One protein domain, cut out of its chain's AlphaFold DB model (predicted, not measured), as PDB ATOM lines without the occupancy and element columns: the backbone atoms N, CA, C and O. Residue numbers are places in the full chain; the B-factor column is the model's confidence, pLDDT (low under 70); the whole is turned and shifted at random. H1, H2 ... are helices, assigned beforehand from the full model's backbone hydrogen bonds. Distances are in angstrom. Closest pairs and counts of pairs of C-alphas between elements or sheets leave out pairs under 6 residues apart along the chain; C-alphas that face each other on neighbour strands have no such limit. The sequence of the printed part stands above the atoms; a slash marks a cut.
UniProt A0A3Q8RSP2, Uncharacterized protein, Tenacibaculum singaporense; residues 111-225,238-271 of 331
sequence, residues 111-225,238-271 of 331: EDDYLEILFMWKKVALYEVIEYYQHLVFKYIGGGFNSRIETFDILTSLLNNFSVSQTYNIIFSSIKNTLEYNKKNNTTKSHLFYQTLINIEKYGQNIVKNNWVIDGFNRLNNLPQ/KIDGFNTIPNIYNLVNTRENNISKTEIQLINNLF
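What this domain is: This is residues 111 to 225 and 238 to 271 of the 331 residues of an uncharacterized protein of Tenacibaculum singaporense (UniProt A0A3Q8RSP2). One long helix, H1, runs along much of an elongated shape; H2, H3 and H4 cluster on its later part, H3 and H4 crossing, while the short helices H5 and H6 lie toward its first residues. You have 149 printed residues with six named helices, H1 to H6 in chain order, and no named strand: all helix. The whole is only just compact, close to loose, with a radius of gyration of the C-alphas of 17.2 A and spans of 59 by 33 by 27 A.

How they stand to each other: Start with the hub, H1, residues 113 to 141. With residues 122 to 130 alone it touches H2, residues 149 to 158, at a steep tilt of 65 degrees; the closest C-alphas, Leu 126 and Thr 156, are 6.2 A apart. H3, residues 164 to 185, touches H1 at a shallow tilt of 26 degrees, the same way, closest at C-alphas 125 and 164, 6.0 A. H4, residues 189 to 210, touches H3 at a steep 52 degrees, opposite ways, closest at C-alphas 174 and 199, 5.3 A. Look at C-alphas 114 and 248, 6.7 A apart, the closest where H1 touches H5, residues 248 to 253. H5 and H6, residues 261 to 271, form a helical hairpin and only just touch, with 3 pairs of C-alphas within 8 A, the closest being 249 and 264, 6.7 A. H6 is apart from H1. Every O i to N i+4 pair is within hydrogen-bond range in H1, H2, H4, H5 and H6; H3 has 17 of 18.

Where its parts are: Find C-alpha 113 at (21.573, -61.987, -27.047); H1 runs 40.9 A from there. H3 spans 31.4 A and H4 31.1 A. H6 ends at C-alpha 271, (35.496, -55.745, -33.404).

The domain as a whole: Residues 226 to 237 are not printed; C-alphas 225 and 238 are 15.3 A apart across this cut. Residues 211 to 225 hold no named element. Confidence is under 70 at residues 111 to 112, 143 to 149 and 248 to 271.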
ATOM      1  N   GLU A 111      22.816 -62.363 -21.695       66.00
ATOM      2  CA  GLU A 111      24.077 -61.723 -22.098       66.00
ATOM      3  C   GLU A 111      24.488 -62.098 -23.531       66.00
ATOM      4  O   GLU A 111      25.058 -61.269 -24.246       66.00
ATOM      5  N   ASP A 112      24.143 -63.312 -23.961       67.75
ATOM      6  CA  ASP A 112      24.472 -63.845 -25.282       67.75
ATOM      7  C   ASP A 112      23.662 -63.144 -26.393       67.75
ATOM      8  O   ASP A 112      24.174 -62.935 -27.495       67.75
ATOM      9  N   ASP A 113      22.452 -62.662 -26.082       78.94
ATOM     10  CA  ASP A 113      21.573 -61.987 -27.047       78.94
ATOM     11  C   ASP A 113      22.093 -60.606 -27.473       78.94
ATOM     12  O   ASP A 113      21.789 -60.138 -28.570       78.94
ATOM     13  N   TYR A 114      22.883 -59.913 -26.642       78.44
ATOM     14  CA  TYR A 114      23.290 -58.532 -26.939       78.44
ATOM     15  C   TYR A 114      24.147 -58.419 -28.202       78.44
ATOM     16  O   TYR A 114      24.014 -57.447 -28.949       78.44
ATOM     17  N   LEU A 115      25.023 -59.393 -28.454       73.75
ATOM     18  CA  LEU A 115      25.862 -59.394 -29.653       73.75
ATOM     19  C   LEU A 115      25.025 -59.616 -30.911       73.75
ATOM     20  O   LEU A 115      25.197 -58.904 -31.901       73.75
ATOM     21  N   GLU A 116      24.092 -60.558 -30.845       80.81
ATOM     22  CA  GLU A 116      23.176 -60.859 -31.939       80.81
ATOM     23  C   GLU A 116      22.244 -59.668 -32.212       80.81
ATOM     24  O   GLU A 116      22.071 -59.269 -33.359       80.81
ATOM     25  N   ILE A 117      21.765 -58.980 -31.172       85.31
ATOM     26  CA  ILE A 117      20.997 -57.732 -31.296       85.31
ATOM     27  C   ILE A 117      21.796 -56.630 -32.001       85.31
ATOM     28  O   ILE A 117      21.252 -55.921 -32.849       85.31
ATOM     29  N   LEU A 118      23.077 -56.450 -31.665       84.38
ATOM     30  CA  LEU A 118      23.920 -55.448 -32.324       84.38
ATOM     31  C   LEU A 118      24.185 -55.798 -33.786       84.38
ATOM     32  O   LEU A 118      24.166 -54.911 -34.646       84.38
ATOM     33  N   PHE A 119      24.396 -57.081 -34.077       85.00
ATOM     34  CA  PHE A 119      24.497 -57.571 -35.444       85.00
ATOM     35  C   PHE A 119      23.207 -57.289 -36.221       85.00
ATOM     36  O   PHE A 119      23.255 -56.716 -37.311       85.00
ATOM     37  N   MET A 120      22.057 -57.589 -35.617       88.19
ATOM     38  CA  MET A 120      20.744 -57.320 -36.191       88.19
ATOM     39  C   MET A 120      20.511 -55.832 -36.425       88.19
ATOM     40  O   MET A 120      20.049 -55.453 -37.500       88.19
ATOM     41  N   TRP A 121      20.898 -54.966 -35.484       93.69
ATOM     42  CA  TRP A 121      20.819 -53.519 -35.690       93.69
ATOM     43  C   TRP A 121      21.625 -53.103 -36.908       93.69
ATOM     44  O   TRP A 121      21.108 -52.390 -37.766       93.69
ATOM     45  N   LYS A 122      22.867 -53.580 -37.014       90.56
ATOM     46  CA  LYS A 122      23.759 -53.216 -38.110       90.56
ATOM     47  C   LYS A 122      23.240 -53.716 -39.455       90.56
ATOM     48  O   LYS A 122      23.323 -52.985 -40.437       90.56
ATOM     49  N   LYS A 123      22.672 -54.924 -39.493       90.12
ATOM     50  CA  LYS A 123      22.045 -55.510 -40.685       90.12
ATOM     51  C   LYS A 123      20.836 -54.691 -41.139       90.12
ATOM     52  O   LYS A 123      20.784 -54.268 -42.290       90.12
ATOM     53  N   VAL A 124      19.908 -54.388 -40.230       93.44
ATOM     54  CA  VAL A 124      18.727 -53.556 -40.522       93.44
ATOM     55  C   VAL A 124      19.140 -52.149 -40.959       93.44
ATOM     56  O   VAL A 124      18.651 -51.649 -41.970       93.44
ATOM     57  N   ALA A 125      20.081 -51.533 -40.240       95.50
ATOM     58  CA  ALA A 125      20.629 -50.221 -40.562       95.50
ATOM     59  C   ALA A 125      21.265 -50.198 -41.960       95.50
ATOM     60  O   ALA A 125      21.038 -49.262 -42.722       95.50
ATOM     61  N   LEU A 126      22.020 -51.236 -42.328       93.75
ATOM     62  CA  LEU A 126      22.631 -51.354 -43.649       93.75
ATOM     63  C   LEU A 126      21.576 -51.371 -44.756       93.75
ATOM     64  O   LEU A 126      21.712 -50.622 -45.722       93.75
ATOM     65  N   TYR A 127      20.511 -52.159 -44.603       93.06
ATOM     66  CA  TYR A 127      19.430 -52.186 -45.587       93.06
ATOM     67  C   TYR A 127      18.655 -50.858 -45.655       93.06
ATOM     68  O   TYR A 127      18.359 -50.416 -46.764       93.06
ATOM     69  N   GLU A 128      18.412 -50.160 -44.534       94.94
ATOM     70  CA  GLU A 128      17.819 -48.803 -44.554       94.94
ATOM     71  C   GLU A 128      18.710 -47.788 -45.291       94.94
ATOM     72  O   GLU A 128      18.226 -46.914 -46.015       94.94
ATOM     73  N   VAL A 129      20.028 -47.878 -45.106       95.81
ATOM     74  CA  VAL A 129      21.004 -47.008 -45.774       95.81
ATOM     75  C   VAL A 129      21.107 -47.323 -47.264       95.81
ATOM     76  O   VAL A 129      21.196 -46.401 -48.081       95.81
ATOM     77  N   ILE A 130      21.069 -48.602 -47.635       92.19
ATOM     78  CA  ILE A 130      21.053 -49.031 -49.033       92.19
ATOM     79  C   ILE A 130      19.785 -48.528 -49.716       92.19
ATOM     80  O   ILE A 130      19.902 -47.889 -50.757       92.19
ATOM     81  N   GLU A 131      18.603 -48.739 -49.134       92.06
ATOM     82  CA  GLU A 131      17.332 -48.267 -49.696       92.06
ATOM     83  C   GLU A 131      17.364 -46.749 -49.942       92.06
ATOM     84  O   GLU A 131      17.036 -46.266 -51.030       92.06
ATOM     85  N   TYR A 132      17.869 -45.985 -48.971       95.31
ATOM     86  CA  TYR A 132      18.034 -44.542 -49.107       95.31
ATOM     87  C   TYR A 132      19.012 -44.151 -50.221       95.31
ATOM     88  O   TYR A 132      18.705 -43.292 -51.054       95.31
ATOM     89  N   TYR A 133      20.181 -44.794 -50.278       93.88
ATOM     90  CA  TYR A 133      21.161 -44.557 -51.336       93.88
ATOM     91  C   TYR A 133      20.572 -44.861 -52.716       93.88
ATOM     92  O   TYR A 133      20.661 -44.027 -53.620       93.88
ATOM     93  N   GLN A 134      19.911 -46.011 -52.864       91.06
ATOM     94  CA  GLN A 134      19.219 -46.421 -54.083       91.06
ATOM     95  C   GLN A 134      18.189 -45.383 -54.516       91.06
ATOM     96  O   GLN A 134      18.185 -44.968 -55.676       91.06
ATOM     97  N   HIS A 135      17.358 -44.926 -53.580       92.75
ATOM     98  CA  HIS A 135      16.343 -43.920 -53.842       92.75
ATOM     99  C   HIS A 135      16.952 -42.624 -54.384       92.75
ATOM    100  O   HIS A 135      16.506 -42.112 -55.414       92.75
ATOM    101  N   LEU A 136      17.986 -42.090 -53.729       93.38
ATOM    102  CA  LEU A 136      18.612 -40.839 -54.156       93.38
ATOM    103  C   LEU A 136      19.339 -40.985 -55.492       93.38
ATOM    104  O   LEU A 136      19.256 -40.108 -56.350       93.38
ATOM    105  N   VAL A 137      20.029 -42.097 -55.698       90.94
ATOM    106  CA  VAL A 137      20.725 -42.382 -56.948       90.94
ATOM    107  C   VAL A 137      19.742 -42.506 -58.110       90.94
ATOM    108  O   VAL A 137      19.939 -41.875 -59.153       90.94
ATOM    109  N   PHE A 138      18.643 -43.237 -57.922       90.12
ATOM    110  CA  PHE A 138      17.574 -43.314 -58.910       90.12
ATOM    111  C   PHE A 138      16.994 -41.925 -59.200       90.12
ATOM    112  O   PHE A 138      16.905 -41.518 -60.357       90.12
ATOM    113  N   LYS A 139      16.685 -41.158 -58.147       91.75
ATOM    114  CA  LYS A 139      16.082 -39.824 -58.242       91.75
ATOM    115  C   LYS A 139      16.966 -38.795 -58.948       91.75
ATOM    116  O   LYS A 139      16.449 -37.990 -59.717       91.75
ATOM    117  N   TYR A 140      18.271 -38.778 -58.675       91.00
ATOM    118  CA  TYR A 140      19.159 -37.699 -59.124       91.00
ATOM    119  C   TYR A 140      20.090 -38.072 -60.283       91.00
ATOM    120  O   TYR A 140      20.466 -37.195 -61.057       91.00
ATOM    121  N   ILE A 141      20.476 -39.344 -60.413       87.25
ATOM    122  CA  ILE A 141      21.388 -39.823 -61.468       87.25
ATOM    123  C   ILE A 141      20.601 -40.554 -62.572       87.25
ATOM    124  O   ILE A 141      21.005 -40.556 -63.739       87.25
ATOM    125  N   GLY A 142      19.436 -41.122 -62.238       78.69
ATOM    126  CA  GLY A 142      18.524 -41.723 -63.211       78.69
ATOM    127  C   GLY A 142      19.010 -43.069 -63.746       78.69
ATOM    128  O   GLY A 142      18.959 -43.299 -64.958       78.69
ATOM    129  N   GLY A 143      19.521 -43.941 -62.877       68.50
ATOM    130  CA  GLY A 143      19.814 -45.335 -63.216       68.50
ATOM    131  C   GLY A 143      19.415 -46.294 -62.094       68.50
ATOM    132  O   GLY A 143      19.195 -45.870 -60.961       68.50
ATOM    133  N   GLY A 144      19.300 -47.579 -62.433       62.94
ATOM    134  CA  GLY A 144      19.047 -48.642 -61.462       62.94
ATOM    135  C   GLY A 144      20.267 -48.882 -60.577       62.94
ATOM    136  O   GLY A 144      21.408 -48.760 -61.031       62.94
ATOM    137  N   PHE A 145      20.027 -49.207 -59.311       60.94
ATOM    138  CA  PHE A 145      21.087 -49.645 -58.419       60.94
ATOM    139  C   PHE A 145      21.732 -50.914 -58.961       60.94
ATOM    140  O   PHE A 145      21.044 -51.885 -59.260       60.94
ATOM    141  N   ASN A 146      23.054 -50.902 -59.073       58.91
ATOM    142  CA  ASN A 146      23.815 -52.105 -59.356       58.91
ATOM    143  C   ASN A 146      24.505 -52.501 -58.051       58.91
ATOM    144  O   ASN A 146      25.432 -51.811 -57.618       58.91
ATOM    145  N   SER A 147      23.986 -53.544 -57.396       59.75
ATOM    146  CA  SER A 147      24.477 -54.054 -56.117       59.75
ATOM    147  C   SER A 147      25.895 -54.588 -56.283       59.75
ATOM    148  O   SER A 147      26.118 -55.740 -56.648       59.75
ATOM    149  N   ARG A 148      26.869 -53.719 -56.047       65.25
ATOM    150  CA  ARG A 148      28.283 -54.074 -56.031       65.25
ATOM    151  C   ARG A 148      28.711 -54.349 -54.597       65.25
ATOM    152  O   ARG A 148      28.286 -53.623 -53.698       65.25
ATOM    153  N   ILE A 149      29.553 -55.362 -54.398       66.19
ATOM    154  CA  ILE A 149      30.114 -55.738 -53.087       66.19
ATOM    155  C   ILE A 149      30.724 -54.503 -52.407       66.19
ATOM    156  O   ILE A 149      30.462 -54.229 -51.240       66.19
ATOM    157  N   GLU A 150      31.393 -53.660 -53.190       75.44
ATOM    158  CA  GLU A 150      32.018 -52.419 -52.736       75.44
ATOM    159  C   GLU A 150      31.016 -51.422 -52.130       75.44
ATOM    160  O   GLU A 150      31.362 -50.652 -51.238       75.44
ATOM    161  N   THR A 151      29.755 -51.427 -52.580       81.75
ATOM    162  CA  THR A 151      28.721 -50.560 -51.994       81.75
ATOM    163  C   THR A 151      28.354 -51.018 -50.588       81.75
ATOM    164  O   THR A 151      28.248 -50.189 -49.686       81.75
ATOM    165  N   PHE A 152      28.193 -52.328 -50.388       84.38
ATOM    166  CA  PHE A 152      27.906 -52.892 -49.071       84.38
ATOM    167  C   PHE A 152      29.056 -52.617 -48.103       84.38
ATOM    168  O   PHE A 152      28.802 -52.163 -46.989       84.38
ATOM    169  N   ASP A 153      30.302 -52.802 -48.538       85.06
ATOM    170  CA  ASP A 153      31.482 -52.581 -47.700       85.06
ATOM    171  C   ASP A 153      31.601 -51.120 -47.246       85.06
ATOM    172  O   ASP A 153      31.759 -50.849 -46.051       85.06
ATOM    173  N   ILE A 154      31.457 -50.164 -48.173       88.88
ATOM    174  CA  ILE A 154      31.532 -48.732 -47.852       88.88
ATOM    175  C   ILE A 154      30.423 -48.349 -46.869       88.88
ATOM    176  O   ILE A 154      30.710 -47.750 -45.832       88.88
ATOM    177  N   LEU A 155      29.168 -48.711 -47.146       91.25
ATOM    178  CA  LEU A 155      28.039 -48.340 -46.285       91.25
ATOM    179  C   LEU A 155      28.116 -49.022 -44.910       91.25
ATOM    180  O   LEU A 155      27.872 -48.378 -43.889       91.25
ATOM    181  N   THR A 156      28.557 -50.280 -44.861       89.19
ATOM    182  CA  THR A 156      28.822 -50.997 -43.602       89.19
ATOM    183  C   THR A 156      29.922 -50.313 -42.794       89.19
ATOM    184  O   THR A 156      29.821 -50.220 -41.570       89.19
ATOM    185  N   SER A 157      30.968 -49.808 -43.460       88.44
ATOM    186  CA  SER A 157      32.067 -49.107 -42.791       88.44
ATOM    187  C   SER A 157      31.621 -47.796 -42.137       88.44
ATOM    188  O   SER A 157      32.105 -47.459 -41.054       88.44
ATOM    189  N   LEU A 158      30.655 -47.089 -42.739       91.56
ATOM    190  CA  LEU A 158      30.076 -45.876 -42.160       91.56
ATOM    191  C   LEU A 158      29.295 -46.185 -40.884       91.56
ATOM    192  O   LEU A 158      29.488 -45.506 -39.877       91.56
ATOM    193  N   LEU A 159      28.504 -47.259 -40.883       92.81
ATOM    194  CA  LEU A 159      27.709 -47.686 -39.724       92.81
ATOM    195  C   LEU A 159      28.547 -48.127 -38.511       92.81
ATOM    196  O   LEU A 159      28.001 -48.334 -37.432       92.81
ATOM    197  N   ASN A 160      29.871 -48.246 -38.650       88.00
ATOM    198  CA  ASN A 160      30.768 -48.412 -37.501       88.00
ATOM    199  C   ASN A 160      30.910 -47.130 -36.668       88.00
ATOM    200  O   ASN A 160      31.252 -47.212 -35.492       88.00
ATOM    201  N   ASN A 161      30.714 -45.960 -37.281       89.75
ATOM    202  CA  ASN A 161      31.005 -44.657 -36.677       89.75
ATOM    203  C   ASN A 161      29.802 -43.705 -36.687       89.75
ATOM    204  O   ASN A 161      29.807 -42.717 -35.956       89.75
ATOM    205  N   PHE A 162      28.791 -43.985 -37.508       95.19
ATOM    206  CA  PHE A 162      27.653 -43.104 -37.745       95.19
ATOM    207  C   PHE A 162      26.331 -43.848 -37.558       95.19
ATOM    208  O   PHE A 162      26.218 -45.028 -37.889       95.19
ATOM    209  N   SER A 163      25.314 -43.150 -37.050       96.69
ATOM    210  CA  SER A 163      23.942 -43.671 -37.047       96.69
ATOM    211  C   SER A 163      23.350 -43.690 -38.463       96.69
ATOM    212  O   SER A 163      23.936 -43.144 -39.407       96.69
ATOM    213  N   VAL A 164      22.171 -44.298 -38.637       98.00
ATOM    214  CA  VAL A 164      21.473 -44.318 -39.936       98.00
ATOM    215  C   VAL A 164      21.207 -42.888 -40.414       98.00
ATOM    216  O   VAL A 164      21.554 -42.540 -41.542       98.00
ATOM    217  N   SER A 165      20.701 -42.029 -39.525       98.38
ATOM    218  CA  SER A 165      20.429 -40.615 -39.819       98.38
ATOM    219  C   SER A 165      21.675 -39.842 -40.279       98.38
ATOM    220  O   SER A 165      21.629 -39.078 -41.246       98.38
ATOM    221  N   GLN A 166      22.822 -40.045 -39.630       98.44
ATOM    222  CA  GLN A 166      24.084 -39.403 -40.007       98.44
ATOM    223  C   GLN A 166      24.611 -39.958 -41.330       98.44
ATOM    224  O   GLN A 166      25.109 -39.213 -42.174       98.44
ATOM    225  N   THR A 167      24.436 -41.259 -41.558       98.38
ATOM    226  CA  THR A 167      24.798 -41.899 -42.824       98.38
ATOM    227  C   THR A 167      23.948 -41.354 -43.976       98.38
ATOM    228  O   THR A 167      24.481 -41.093 -45.055       98.38
ATOM    229  N   TYR A 168      22.661 -41.066 -43.746       98.38
ATOM    230  CA  TYR A 168      21.804 -40.383 -44.723       98.38
ATOM    231  C   TYR A 168      22.365 -39.003 -45.095       98.38
ATOM    232  O   TYR A 168      22.435 -38.669 -46.279       98.38
ATOM    233  N   ASN A 169      22.832 -38.224 -44.113       98.31
ATOM    234  CA  ASN A 169      23.484 -36.939 -44.375       98.31
ATOM    235  C   ASN A 169      24.746 -37.110 -45.239       98.31
ATOM    236  O   ASN A 169      24.886 -36.444 -46.271       98.31
ATOM    237  N   ILE A 170      25.633 -38.039 -44.869       98.50
ATOM    238  CA  ILE A 170      26.861 -38.325 -45.628       98.50
ATOM    239  C   ILE A 170      26.519 -38.668 -47.080       98.50
ATOM    240  O   ILE A 170      27.106 -38.094 -48.003       98.50
ATOM    241  N   ILE A 171      25.536 -39.545 -47.297       97.88
ATOM    242  CA  ILE A 171      25.100 -39.960 -48.632       97.88
ATOM    243  C   ILE A 171      24.561 -38.777 -49.429       97.88
ATOM    244  O   ILE A 171      25.023 -38.524 -50.544       97.88
ATOM    245  N   PHE A 172      23.601 -38.038 -48.874       97.69
ATOM    246  CA  PHE A 172      22.969 -36.926 -49.576       97.69
ATOM    247  C   PHE A 172      23.985 -35.845 -49.956       97.69
ATOM    248  O   PHE A 172      24.023 -35.396 -51.105       97.69
ATOM    249  N   SER A 173      24.854 -35.473 -49.013       97.31
ATOM    250  CA  SER A 173      25.929 -34.502 -49.228       97.31
ATOM    251  C   SER A 173      26.880 -34.954 -50.339       97.31
ATOM    252  O   SER A 173      27.237 -34.175 -51.224       97.31
ATOM    253  N   SER A 174      27.230 -36.240 -50.355       96.81
ATOM    254  CA  SER A 174      28.116 -36.819 -51.367       96.81
ATOM    255  C   SER A 174      27.479 -36.851 -52.756       96.81
ATOM    256  O   SER A 174      28.142 -36.529 -53.742       96.81
ATOM    257  N   ILE A 175      26.181 -37.166 -52.847       94.88
ATOM    258  CA  ILE A 175      25.419 -37.116 -54.102       94.88
ATOM    259  C   ILE A 175      25.361 -35.689 -54.639       94.88
ATOM    260  O   ILE A 175      25.655 -35.471 -55.814       94.88
ATOM    261  N   LYS A 176      25.060 -34.701 -53.789       94.94
ATOM    262  CA  LYS A 176      25.045 -33.289 -54.190       94.94
ATOM    263  C   LYS A 176      26.394 -32.858 -54.780       94.94
ATOM    264  O   LYS A 176      26.419 -32.295 -55.875       94.94
ATOM    265  N   ASN A 177      27.497 -33.204 -54.117       92.94
ATOM    266  CA  ASN A 177      28.850 -32.911 -54.598       92.94
ATOM    267  C   ASN A 177      29.138 -33.574 -55.957       92.94
ATOM    268  O   ASN A 177      29.705 -32.948 -56.855       92.94
ATOM    269  N   THR A 178      28.703 -34.822 -56.154       92.75
ATOM    270  CA  THR A 178      28.848 -35.521 -57.441       92.75
ATOM    271  C   THR A 178      28.046 -34.853 -58.562       92.75
ATOM    272  O   THR A 178      28.537 -34.730 -59.685       92.75
ATOM    273  N   LEU A 179      26.833 -34.371 -58.284       91.44
ATOM    274  CA  LEU A 179      26.023 -33.658 -59.279       91.44
ATOM    275  C   LEU A 179      26.650 -32.314 -59.670       91.44
ATOM    276  O   LEU A 179      26.614 -31.937 -60.843       91.44
ATOM    277  N   GLU A 180      27.251 -31.594 -58.720       90.44
ATOM    278  CA  GLU A 180      28.001 -30.364 -59.002       90.44
ATOM    279  C   GLU A 180      29.230 -30.627 -59.878       90.44
ATOM    280  O   GLU A 180      29.499 -29.864 -60.809       90.44
ATOM    281  N   TYR A 181      29.936 -31.733 -59.634       87.88
ATOM    282  CA  TYR A 181      31.015 -32.195 -60.504       87.88
ATOM    283  C   TYR A 181      30.509 -32.524 -61.917       87.88
ATOM    284  O   TYR A 181      31.128 -32.117 -62.902       87.88
ATOM    285  N   ASN A 182      29.356 -33.192 -62.042       88.62
ATOM    286  CA  ASN A 182      28.791 -33.548 -63.345       88.62
ATOM    287  C   ASN A 182      28.476 -32.324 -64.209       88.62
ATOM    288  O   ASN A 182      28.774 -32.314 -65.401       88.62
ATOM    289  N   LYS A 183      27.905 -31.276 -63.598       87.38
ATOM    290  CA  LYS A 183      27.569 -30.020 -64.288       87.38
ATOM    291  C   LYS A 183      28.784 -29.375 -64.962       87.38
ATOM    292  O   LYS A 183      28.611 -28.652 -65.934       87.38
ATOM    293  N   LYS A 184      29.992 -29.627 -64.447       86.06
ATOM    294  CA  LYS A 184      31.249 -29.079 -64.975       86.06
ATOM    295  C   LYS A 184      31.895 -29.968 -66.038       86.06
ATOM    296  O   LYS A 184      32.536 -29.445 -66.938       86.06
ATOM    297  N   ASN A 185      31.735 -31.289 -65.929       83.75
ATOM    298  CA  ASN A 185      32.550 -32.258 -66.675       83.75
ATOM    299  C   ASN A 185      31.762 -33.144 -67.657       83.75
ATOM    300  O   ASN A 185      32.375 -33.916 -68.385       83.75
ATOM    301  N   ASN A 186      30.427 -33.042 -67.684       81.19
ATOM    302  CA  ASN A 186      29.522 -33.780 -68.576       81.19
ATOM    303  C   ASN A 186      29.825 -35.292 -68.649       81.19
ATOM    304  O   ASN A 186      30.151 -35.844 -69.700       81.19
ATOM    305  N   THR A 187      29.761 -35.957 -67.496       82.94
ATOM    306  CA  THR A 187      30.193 -37.351 -67.344       82.94
ATOM    307  C   THR A 187      29.056 -38.355 -67.515       82.94
ATOM    308  O   THR A 187      27.874 -38.032 -67.397       82.94
ATOM    309  N   THR A 188      29.414 -39.611 -67.785       86.38
ATOM    310  CA  THR A 188      28.440 -40.697 -67.941       86.38
ATOM    311  C   THR A 188      27.807 -41.082 -66.604       86.38
ATOM    312  O   THR A 188      28.427 -40.958 -65.548       86.38
ATOM    313  N   LYS A 189      26.589 -41.640 -66.641       85.38
ATOM    314  CA  LYS A 189      25.898 -42.123 -65.433       85.38
ATOM    315  C   LYS A 189      26.762 -43.102 -64.638       85.38
ATOM    316  O   LYS A 189      26.939 -42.900 -63.445       85.38
ATOM    317  N   SER A 190      27.357 -44.102 -65.293       85.12
ATOM    318  CA  SER A 190      28.234 -45.096 -64.651       85.12
ATOM    319  C   SER A 190      29.399 -44.460 -63.892       85.12
ATOM    320  O   SER A 190      29.726 -44.895 -62.790       85.12
ATOM    321  N   HIS A 191      29.996 -43.406 -64.453       87.00
ATOM    322  CA  HIS A 191      31.050 -42.664 -63.773       87.00
ATOM    323  C   HIS A 191      30.510 -41.904 -62.556       87.00
ATOM    324  O   HIS A 191      31.144 -41.918 -61.505       87.00
ATOM    325  N   LEU A 192      29.314 -41.314 -62.654       88.50
ATOM    326  CA  LEU A 192      28.664 -40.652 -61.522       88.50
ATOM    327  C   LEU A 192      28.384 -41.610 -60.369       88.50
ATOM    328  O   LEU A 192      28.694 -41.255 -59.240       88.50
ATOM    329  N   PHE A 193      27.881 -42.819 -60.642       86.50
ATOM    330  CA  PHE A 193      27.674 -43.851 -59.617       86.50
ATOM    331  C   PHE A 193      28.964 -44.167 -58.851       86.50
ATOM    332  O   PHE A 193      28.985 -44.180 -57.618       86.50
ATOM    333  N   TYR A 194      30.053 -44.406 -59.581       87.38
ATOM    334  CA  TYR A 194      31.352 -44.684 -58.976       87.38
ATOM    335  C   TYR A 194      31.866 -43.481 -58.173       87.38
ATOM    336  O   TYR A 194      32.305 -43.624 -57.033       87.38
ATOM    337  N   GLN A 195      31.726 -42.275 -58.727       91.25
ATOM    338  CA  GLN A 195      32.127 -41.041 -58.063       91.25
ATOM    339  C   GLN A 195      31.332 -40.782 -56.776       91.25
ATOM    340  O   GLN A 195      31.905 -40.300 -55.800       91.25
ATOM    341  N   THR A 196      30.037 -41.119 -56.733       92.31
ATOM    342  CA  THR A 196      29.246 -41.057 -55.495       92.31
ATOM    343  C   THR A 196      29.806 -41.958 -54.410       92.31
ATOM    344  O   THR A 196      29.983 -41.473 -53.299       92.31
ATOM    345  N   LEU A 197      30.144 -43.213 -54.716       91.50
ATOM    346  CA  LEU A 197      30.715 -44.130 -53.723       91.50
ATOM    347  C   LEU A 197      32.054 -43.616 -53.180       91.50
ATOM    348  O   LEU A 197      32.241 -43.569 -51.966       91.50
ATOM    349  N   ILE A 198      32.935 -43.127 -54.060       92.81
ATOM    350  CA  ILE A 198      34.203 -42.506 -53.648       92.81
ATOM    351  C   ILE A 198      33.958 -41.304 -52.732       92.81
ATOM    352  O   ILE A 198      34.660 -41.122 -51.738       92.81
ATOM    353  N   ASN A 199      33.001 -40.444 -53.080       95.38
ATOM    354  CA  ASN A 199      32.708 -39.251 -52.295       95.38
ATOM    355  C   ASN A 199      32.124 -39.608 -50.925       95.38
ATOM    356  O   ASN A 199      32.526 -38.995 -49.940       95.38
ATOM    357  N   ILE A 200      31.248 -40.615 -50.860       96.81
ATOM    358  CA  ILE A 200      30.686 -41.154 -49.614       96.81
ATOM    359  C   ILE A 200      31.810 -41.635 -48.694       96.81
ATOM    360  O   ILE A 200      31.900 -41.199 -47.547       96.81
ATOM    361  N   GLU A 201      32.699 -42.481 -49.216       95.50
ATOM    362  CA  GLU A 201      33.819 -43.032 -48.456       95.50
ATOM    363  C   GLU A 201      34.763 -41.926 -47.965       95.50
ATOM    364  O   GLU A 201      35.031 -41.815 -46.766       95.50
ATOM    365  N   LYS A 202      35.222 -41.051 -48.869       96.81
ATOM    366  CA  LYS A 202      36.129 -39.946 -48.525       96.81
ATOM    367  C   LYS A 202      35.510 -38.992 -47.515       96.81
ATOM    368  O   LYS A 202      36.211 -38.505 -46.629       96.81
ATOM    369  N   TYR A 203      34.220 -38.688 -47.652       97.56
ATOM    370  CA  TYR A 203      33.557 -37.771 -46.739       97.56
ATOM    371  C   TYR A 203      33.443 -38.380 -45.340       97.56
ATOM    372  O   TYR A 203      33.862 -37.738 -44.378       97.56
ATOM    373  N   GLY A 204      33.011 -39.642 -45.233       96.38
ATOM    374  CA  GLY A 204      32.997 -40.374 -43.965       96.38
ATOM    375  C   GLY A 204      34.378 -40.456 -43.309       96.38
ATOM    376  O   GLY A 204      34.523 -40.125 -42.133       96.38
ATOM    377  N   GLN A 205      35.417 -40.803 -44.075       95.12
ATOM    378  CA  GLN A 205      36.799 -40.850 -43.580       95.12
ATOM    379  C   GLN A 205      37.289 -39.485 -43.083       95.12
ATOM    380  O   GLN A 205      37.943 -39.411 -42.046       95.12
ATOM    381  N   ASN A 206      36.968 -38.396 -43.787       96.88
ATOM    382  CA  ASN A 206      37.336 -37.046 -43.363       96.88
ATOM    383  C   ASN A 206      36.621 -36.629 -42.075       96.88
ATOM    384  O   ASN A 206      37.244 -35.983 -41.233       96.88
ATOM    385  N   ILE A 207      35.353 -37.005 -41.907       95.81
ATOM    386  CA  ILE A 207      34.607 -36.736 -40.675       95.81
ATOM    387  C   ILE A 207      35.289 -37.433 -39.493       95.81
ATOM    388  O   ILE A 207      35.595 -36.771 -38.503       95.81
ATOM    389  N   VAL A 208      35.612 -38.727 -39.624       92.06
ATOM    390  CA  VAL A 208      36.318 -39.492 -38.579       92.06
ATOM    391  C   VAL A 208      37.705 -38.908 -38.312       92.06
ATOM    392  O   VAL A 208      38.054 -38.627 -37.171       92.06
ATOM    393  N   LYS A 209      38.502 -38.676 -39.360       94.00
ATOM    394  CA  LYS A 209      39.884 -38.185 -39.244       94.00
ATOM    395  C   LYS A 209      39.973 -36.833 -38.540       94.00
ATOM    396  O   LYS A 209      40.923 -36.594 -37.800       94.00
ATOM    397  N   ASN A 210      39.025 -35.941 -38.811       94.56
ATOM    398  CA  ASN A 210      39.040 -34.579 -38.289       94.56
ATOM    399  C   ASN A 210      38.123 -34.391 -37.070       94.56
ATOM    400  O   ASN A 210      37.988 -33.263 -36.601       94.56
ATOM    401  N   ASN A 211      37.494 -35.462 -36.567       91.62
ATOM    402  CA  ASN A 211      36.500 -35.420 -35.491       91.62
ATOM    403  C   ASN A 211      35.382 -34.393 -35.745       91.62
ATOM    404  O   ASN A 211      34.995 -33.639 -34.850       91.62
ATOM    405  N   TRP A 212      34.884 -34.320 -36.981       94.94
ATOM    406  CA  TRP A 212      33.771 -33.428 -37.295       94.94
ATOM    407  C   TRP A 212      32.478 -33.969 -36.694       94.94
ATOM    408  O   TRP A 212      32.150 -35.144 -36.835       94.94
ATOM    409  N   VAL A 213      31.720 -33.091 -36.044       92.50
ATOM    410  CA  VAL A 213      30.359 -33.403 -35.610       92.50
ATOM    411  C   VAL A 213      29.429 -33.144 -36.786       92.50
ATOM    412  O   VAL A 213      29.484 -32.076 -37.396       92.50
ATOM    413  N   ILE A 214      28.594 -34.129 -37.109       95.38
ATOM    414  CA  ILE A 214      27.589 -34.015 -38.163       95.38
ATOM    415  C   ILE A 214      26.202 -34.339 -37.620       95.38
ATOM    416  O   ILE A 214      26.022 -35.287 -36.848       95.38
ATOM    417  N   ASP A 215      25.224 -33.560 -38.067       96.31
ATOM    418  CA  ASP A 215      23.819 -33.792 -37.756       96.31
ATOM    419  C   ASP A 215      23.254 -34.960 -38.572       96.31
ATOM    420  O   ASP A 215      23.703 -35.253 -39.688       96.31
ATOM    421  N   GLY A 216      22.243 -35.621 -38.017       96.75
ATOM    422  CA  GLY A 216      21.469 -36.643 -38.710       96.75
ATOM    423  C   GLY A 216      20.408 -36.047 -39.635       96.75
ATOM    424  O   GLY A 216      19.908 -34.945 -39.412       96.75
ATOM    425  N   PHE A 217      20.044 -36.785 -40.680       97.50
ATOM    426  CA  PHE A 217      18.884 -36.491 -41.517       97.50
ATOM    427  C   PHE A 217      17.694 -37.365 -41.136       97.50
ATOM    428  O   PHE A 217      17.851 -38.523 -40.760       97.50
ATOM    429  N   ASN A 218      16.492 -36.813 -41.295       96.12
ATOM    430  CA  ASN A 218      15.247 -37.540 -41.076       96.12
ATOM    431  C   ASN A 218      14.971 -38.545 -42.202       96.12
ATOM    432  O   ASN A 218      15.424 -38.376 -43.339       96.12
ATOM    433  N   ARG A 219      14.152 -39.556 -41.891       93.56
ATOM    434  CA  ARG A 219      13.578 -40.448 -42.904       93.56
ATOM    435  C   ARG A 219      12.753 -39.657 -43.914       93.56
ATOM    436  O   ARG A 219      12.114 -38.660 -43.577       93.56
ATOM    437  N   LEU A 220      12.762 -40.120 -45.158       92.62
ATOM    438  CA  LEU A 220      11.890 -39.566 -46.186       92.62
ATOM    439  C   LEU A 220      10.484 -40.140 -46.020       92.62
ATOM    440  O   LEU A 220      10.331 -41.325 -45.747       92.62
ATOM    441  N   ASN A 221       9.451 -39.334 -46.270       87.06
ATOM    442  CA  ASN A 221       8.058 -39.789 -46.161       87.06
ATOM    443  C   ASN A 221       7.746 -41.001 -47.055       87.06
ATOM    444  O   ASN A 221       6.868 -41.793 -46.739       87.06
ATOM    445  N   ASN A 222       8.450 -41.131 -48.181       87.56
ATOM    446  CA  ASN A 222       8.289 -42.224 -49.135       87.56
ATOM    447  C   ASN A 222       9.219 -43.422 -48.873       87.56
ATOM    448  O   ASN A 222       9.170 -44.367 -49.651       87.56
ATOM    449  N   LEU A 223      10.056 -43.365 -47.830       90.75
ATOM    450  CA  LEU A 223      10.871 -44.472 -47.313       90.75
ATOM    451  C   LEU A 223      10.568 -44.625 -45.809       90.75
ATOM    452  O   LEU A 223      11.360 -44.194 -44.961       90.75
ATOM    453  N   PRO A 224       9.357 -45.101 -45.460       90.25
ATOM    454  CA  PRO A 224       8.940 -45.214 -44.071       90.25
ATOM    455  C   PRO A 224       9.744 -46.291 -43.334       90.25
ATOM    456  O   PRO A 224      10.314 -47.198 -43.934       90.25
ATOM    457  N   GLN A 225       9.750 -46.210 -42.005       93.56
ATOM    458  CA  GLN A 225      10.361 -47.241 -41.170       93.56
ATOM    459  C   GLN A 225       9.674 -48.595 -41.399       93.56
ATOM    460  O   GLN A 225       8.447 -48.691 -41.358       93.56
ATOM    461  N   LYS A 238      14.906 -50.603 -27.246       87.12
ATOM    462  CA  LYS A 238      14.263 -49.500 -26.505       87.12
ATOM    463  C   LYS A 238      15.017 -48.169 -26.631       87.12
ATOM    464  O   LYS A 238      15.067 -47.377 -25.693       87.12
ATOM    465  N   ILE A 239      15.587 -47.919 -27.806       88.31
ATOM    466  CA  ILE A 239      16.246 -46.658 -28.156       88.31
ATOM    467  C   ILE A 239      15.767 -46.196 -29.529       88.31
ATOM    468  O   ILE A 239      15.177 -46.953 -30.297       88.31
ATOM    469  N   ASP A 240      16.098 -44.960 -29.882       91.19
ATOM    470  CA  ASP A 240      15.992 -44.519 -31.265       91.19
ATOM    471  C   ASP A 240      17.187 -45.034 -32.082       91.19
ATOM    472  O   ASP A 240      18.192 -44.339 -32.253       91.19
ATOM    473  N   GLY A 241      17.087 -46.278 -32.562       91.75
ATOM    474  CA  GLY A 241      18.144 -46.950 -33.328       91.75
ATOM    475  C   GLY A 241      18.442 -46.312 -34.690       91.75
ATOM    476  O   GLY A 241      19.450 -46.643 -35.309       91.75
ATOM    477  N   PHE A 242      17.604 -45.380 -35.154       96.69
ATOM    478  CA  PHE A 242      17.847 -44.616 -36.376       96.69
ATOM    479  C   PHE A 242      18.827 -43.467 -36.135       96.69
ATOM    480  O   PHE A 242      19.743 -43.224 -36.927       96.69
ATOM    481  N   ASN A 243      18.644 -42.771 -35.014       96.19
ATOM    482  CA  ASN A 243      19.466 -41.628 -34.629       96.19
ATOM    483  C   ASN A 243      20.667 -42.023 -33.757       96.19
ATOM    484  O   ASN A 243      21.653 -41.289 -33.710       96.19
ATOM    485  N   THR A 244      20.625 -43.198 -33.127       92.00
ATOM    486  CA  THR A 244      21.615 -43.651 -32.144       92.00
ATOM    487  C   THR A 244      22.254 -44.964 -32.571       92.00
ATOM    488  O   THR A 244      21.559 -45.925 -32.892       92.00
ATOM    489  N   ILE A 245      23.584 -45.029 -32.505       90.00
ATOM    490  CA  ILE A 245      24.319 -46.293 -32.621       90.00
ATOM    491  C   ILE A 245      24.172 -47.034 -31.283       90.00
ATOM    492  O   ILE A 245      24.618 -46.508 -30.254       90.00
ATOM    493  N   PRO A 246      23.549 -48.223 -31.242       85.50
ATOM    494  CA  PRO A 246      23.490 -49.005 -30.025       85.50
ATOM    495  C   PRO A 246      24.896 -49.446 -29.637       85.50
ATOM    496  O   PRO A 246      25.736 -49.775 -30.472       85.50
ATOM    497  N   ASN A 247      25.146 -49.477 -28.337       76.25
ATOM    498  CA  ASN A 247      26.366 -50.036 -27.788       76.25
ATOM    499  C   ASN A 247      26.009 -50.964 -26.627       76.25
ATOM    500  O   ASN A 247      24.987 -50.780 -25.960       76.25
ATOM    501  N   ILE A 248      26.867 -51.957 -26.385       68.25
ATOM    502  CA  ILE A 248      26.666 -52.951 -25.321       68.25
ATOM    503  C   ILE A 248      26.498 -52.257 -23.966       68.25
ATOM    504  O   ILE A 248      25.650 -52.654 -23.177       68.25
ATOM    505  N   TYR A 249      27.247 -51.177 -23.712       57.75
ATOM    506  CA  TYR A 249      27.181 -50.437 -22.449       57.75
ATOM    507  C   TYR A 249      25.765 -49.952 -22.128       57.75
ATOM    508  O   TYR A 249      25.276 -50.174 -21.024       57.75
ATOM    509  N   ASN A 250      25.088 -49.323 -23.080       61.59
ATOM    510  CA  ASN A 250      23.743 -48.797 -22.892       61.59
ATOM    511  C   ASN A 250      22.719 -49.930 -22.781       61.59
ATOM    512  O   ASN A 250      21.783 -49.825 -21.994       61.59
ATOM    513  N   LEU A 251      22.912 -51.026 -23.517       61.88
ATOM    514  CA  LEU A 251      22.009 -52.180 -23.480       61.88
ATOM    515  C   LEU A 251      22.094 -52.951 -22.159       61.88
ATOM    516  O   LEU A 251      21.078 -53.414 -21.654       61.88
ATOM    517  N   VAL A 252      23.288 -53.023 -21.573       57.59
ATOM    518  CA  VAL A 252      23.546 -53.718 -20.311       57.59
ATOM    519  C   VAL A 252      23.212 -52.837 -19.097       57.59
ATOM    520  O   VAL A 252      22.552 -53.295 -18.170       57.59
ATOM    521  N   ASN A 253      23.585 -51.548 -19.098       47.50
ATOM    522  CA  ASN A 253      23.314 -50.654 -17.956       47.50
ATOM    523  C   ASN A 253      21.853 -50.212 -17.842       47.50
ATOM    524  O   ASN A 253      21.434 -49.788 -16.768       47.50
ATOM    525  N   THR A 254      21.061 -50.303 -18.913       46.97
ATOM    526  CA  THR A 254      19.607 -50.080 -18.818       46.97
ATOM    527  C   THR A 254      18.881 -51.225 -18.103       46.97
ATOM    528  O   THR A 254      17.697 -51.083 -17.803       46.97
ATOM    529  N   ARG A 255      19.567 -52.341 -17.798       50.41
ATOM    530  CA  ARG A 255      18.997 -53.526 -17.142       50.41
ATOM    531  C   ARG A 255      19.983 -54.137 -16.132       50.41
ATOM    532  O   ARG A 255      20.571 -55.162 -16.429       50.41
ATOM    533  N   GLU A 256      20.182 -53.481 -14.983       39.16
ATOM    534  CA  GLU A 256      20.775 -53.976 -13.707       39.16
ATOM    535  C   GLU A 256      21.926 -55.024 -13.719       39.16
ATOM    536  O   GLU A 256      22.205 -55.633 -12.691       39.16
ATOM    537  N   ASN A 257      22.674 -55.210 -14.810       42.03
ATOM    538  CA  ASN A 257      23.791 -56.154 -14.873       42.03
ATOM    539  C   ASN A 257      25.116 -55.383 -14.901       42.03
ATOM    540  O   ASN A 257      25.454 -54.693 -15.859       42.03
ATOM    541  N   ASN A 258      25.875 -55.480 -13.809       40.72
ATOM    542  CA  ASN A 258      27.145 -54.779 -13.611       40.72
ATOM    543  C   ASN A 258      28.279 -55.388 -14.460       40.72
ATOM    544  O   ASN A 258      29.109 -56.134 -13.942       40.72
ATOM    545  N   ILE A 259      28.356 -55.046 -15.750       44.25
ATOM    546  CA  ILE A 259      29.554 -55.284 -16.575       44.25
ATOM    547  C   ILE A 259      30.457 -54.045 -16.506       44.25
ATOM    548  O   ILE A 259      30.003 -52.911 -16.686       44.25
ATOM    549  N   SER A 260      31.751 -54.233 -16.227       45.00
ATOM    550  CA  SER A 260      32.668 -53.108 -16.018       45.00
ATOM    551  C   SER A 260      32.991 -52.370 -17.328       45.00
ATOM    552  O   SER A 260      33.108 -52.964 -18.402       45.00
ATOM    553  N   LYS A 261      33.194 -51.045 -17.250       41.44
ATOM    554  CA  LYS A 261      33.555 -50.186 -18.402       41.44
ATOM    555  C   LYS A 261      34.791 -50.689 -19.166       41.44
ATOM    556  O   LYS A 261      34.878 -50.516 -20.378       41.44
ATOM    557  N   THR A 262      35.718 -51.330 -18.461       41.50
ATOM    558  CA  THR A 262      36.968 -51.881 -18.994       41.50
ATOM    559  C   THR A 262      36.736 -53.113 -19.869       41.50
ATOM    560  O   THR A 262      37.356 -53.224 -20.923       41.50
ATOM    561  N   GLU A 263      35.817 -54.007 -19.482       43.06
ATOM    562  CA  GLU A 263      35.443 -55.194 -20.272       43.06
ATOM    563  C   GLU A 263      34.783 -54.783 -21.603       43.06
ATOM    564  O   GLU A 263      35.086 -55.337 -22.660       43.06
ATOM    565  N   ILE A 264      33.962 -53.732 -21.582       47.00
ATOM    566  CA  ILE A 264      33.225 -53.241 -22.757       47.00
ATOM    567  C   ILE A 264      34.139 -52.524 -23.761       47.00
ATOM    568  O   ILE A 264      34.012 -52.711 -24.973       47.00
ATOM    569  N   GLN A 265      35.099 -51.735 -23.277       43.12
ATOM    570  CA  GLN A 265      36.086 -51.081 -24.140       43.12
ATOM    571  C   GLN A 265      36.968 -52.107 -24.872       43.12
ATOM    572  O   GLN A 265      37.387 -51.878 -26.006       43.12
ATOM    573  N   LEU A 266      37.194 -53.269 -24.256       46.38
ATOM    574  CA  LEU A 266      37.975 -54.367 -24.819       46.38
ATOM    575  C   LEU A 266      37.213 -55.137 -25.909       46.38
ATOM    576  O   LEU A 266      37.790 -55.428 -26.956       46.38
ATOM    577  N   ILE A 267      35.913 -55.391 -25.711       47.69
ATOM    578  CA  ILE A 267      35.034 -56.002 -26.725       47.69
ATOM    579  C   ILE A 267      34.953 -55.111 -27.975       47.69
ATOM    580  O   ILE A 267      35.156 -55.583 -29.092       47.69
ATOM    581  N   ASN A 268      34.762 -53.801 -27.799       45.09
ATOM    582  CA  ASN A 268      34.720 -52.853 -28.917       45.09
ATOM    583  C   ASN A 268      36.050 -52.796 -29.699       45.09
ATOM    584  O   ASN A 268      36.053 -52.679 -30.927       45.09
ATOM    585  N   ASN A 269      37.187 -52.935 -29.009       46.59
ATOM    586  CA  ASN A 269      38.510 -52.993 -29.638       46.59
ATOM    587  C   ASN A 269      38.762 -54.303 -30.412       46.59
ATOM    588  O   ASN A 269      39.551 -54.315 -31.356       46.59
ATOM    589  N   LEU A 270      38.105 -55.408 -30.047       44.56
ATOM    590  CA  LEU A 270      38.189 -56.667 -30.797       44.56
ATOM    591  C   LEU A 270      37.454 -56.567 -32.142       44.56
ATOM    592  O   LEU A 270      37.994 -56.994 -33.163       44.56
ATOM    593  N   PHE A 271      36.280 -55.928 -32.176       42.97
ATOM    594  CA  PHE A 271      35.496 -55.745 -33.404       42.97
ATOM    595  C   PHE A 271      36.142 -54.794 -34.415       42.97
ATOM    596  O   PHE A 271      36.048 -55.018 -35.622       42.97
TER     597      PHE A 271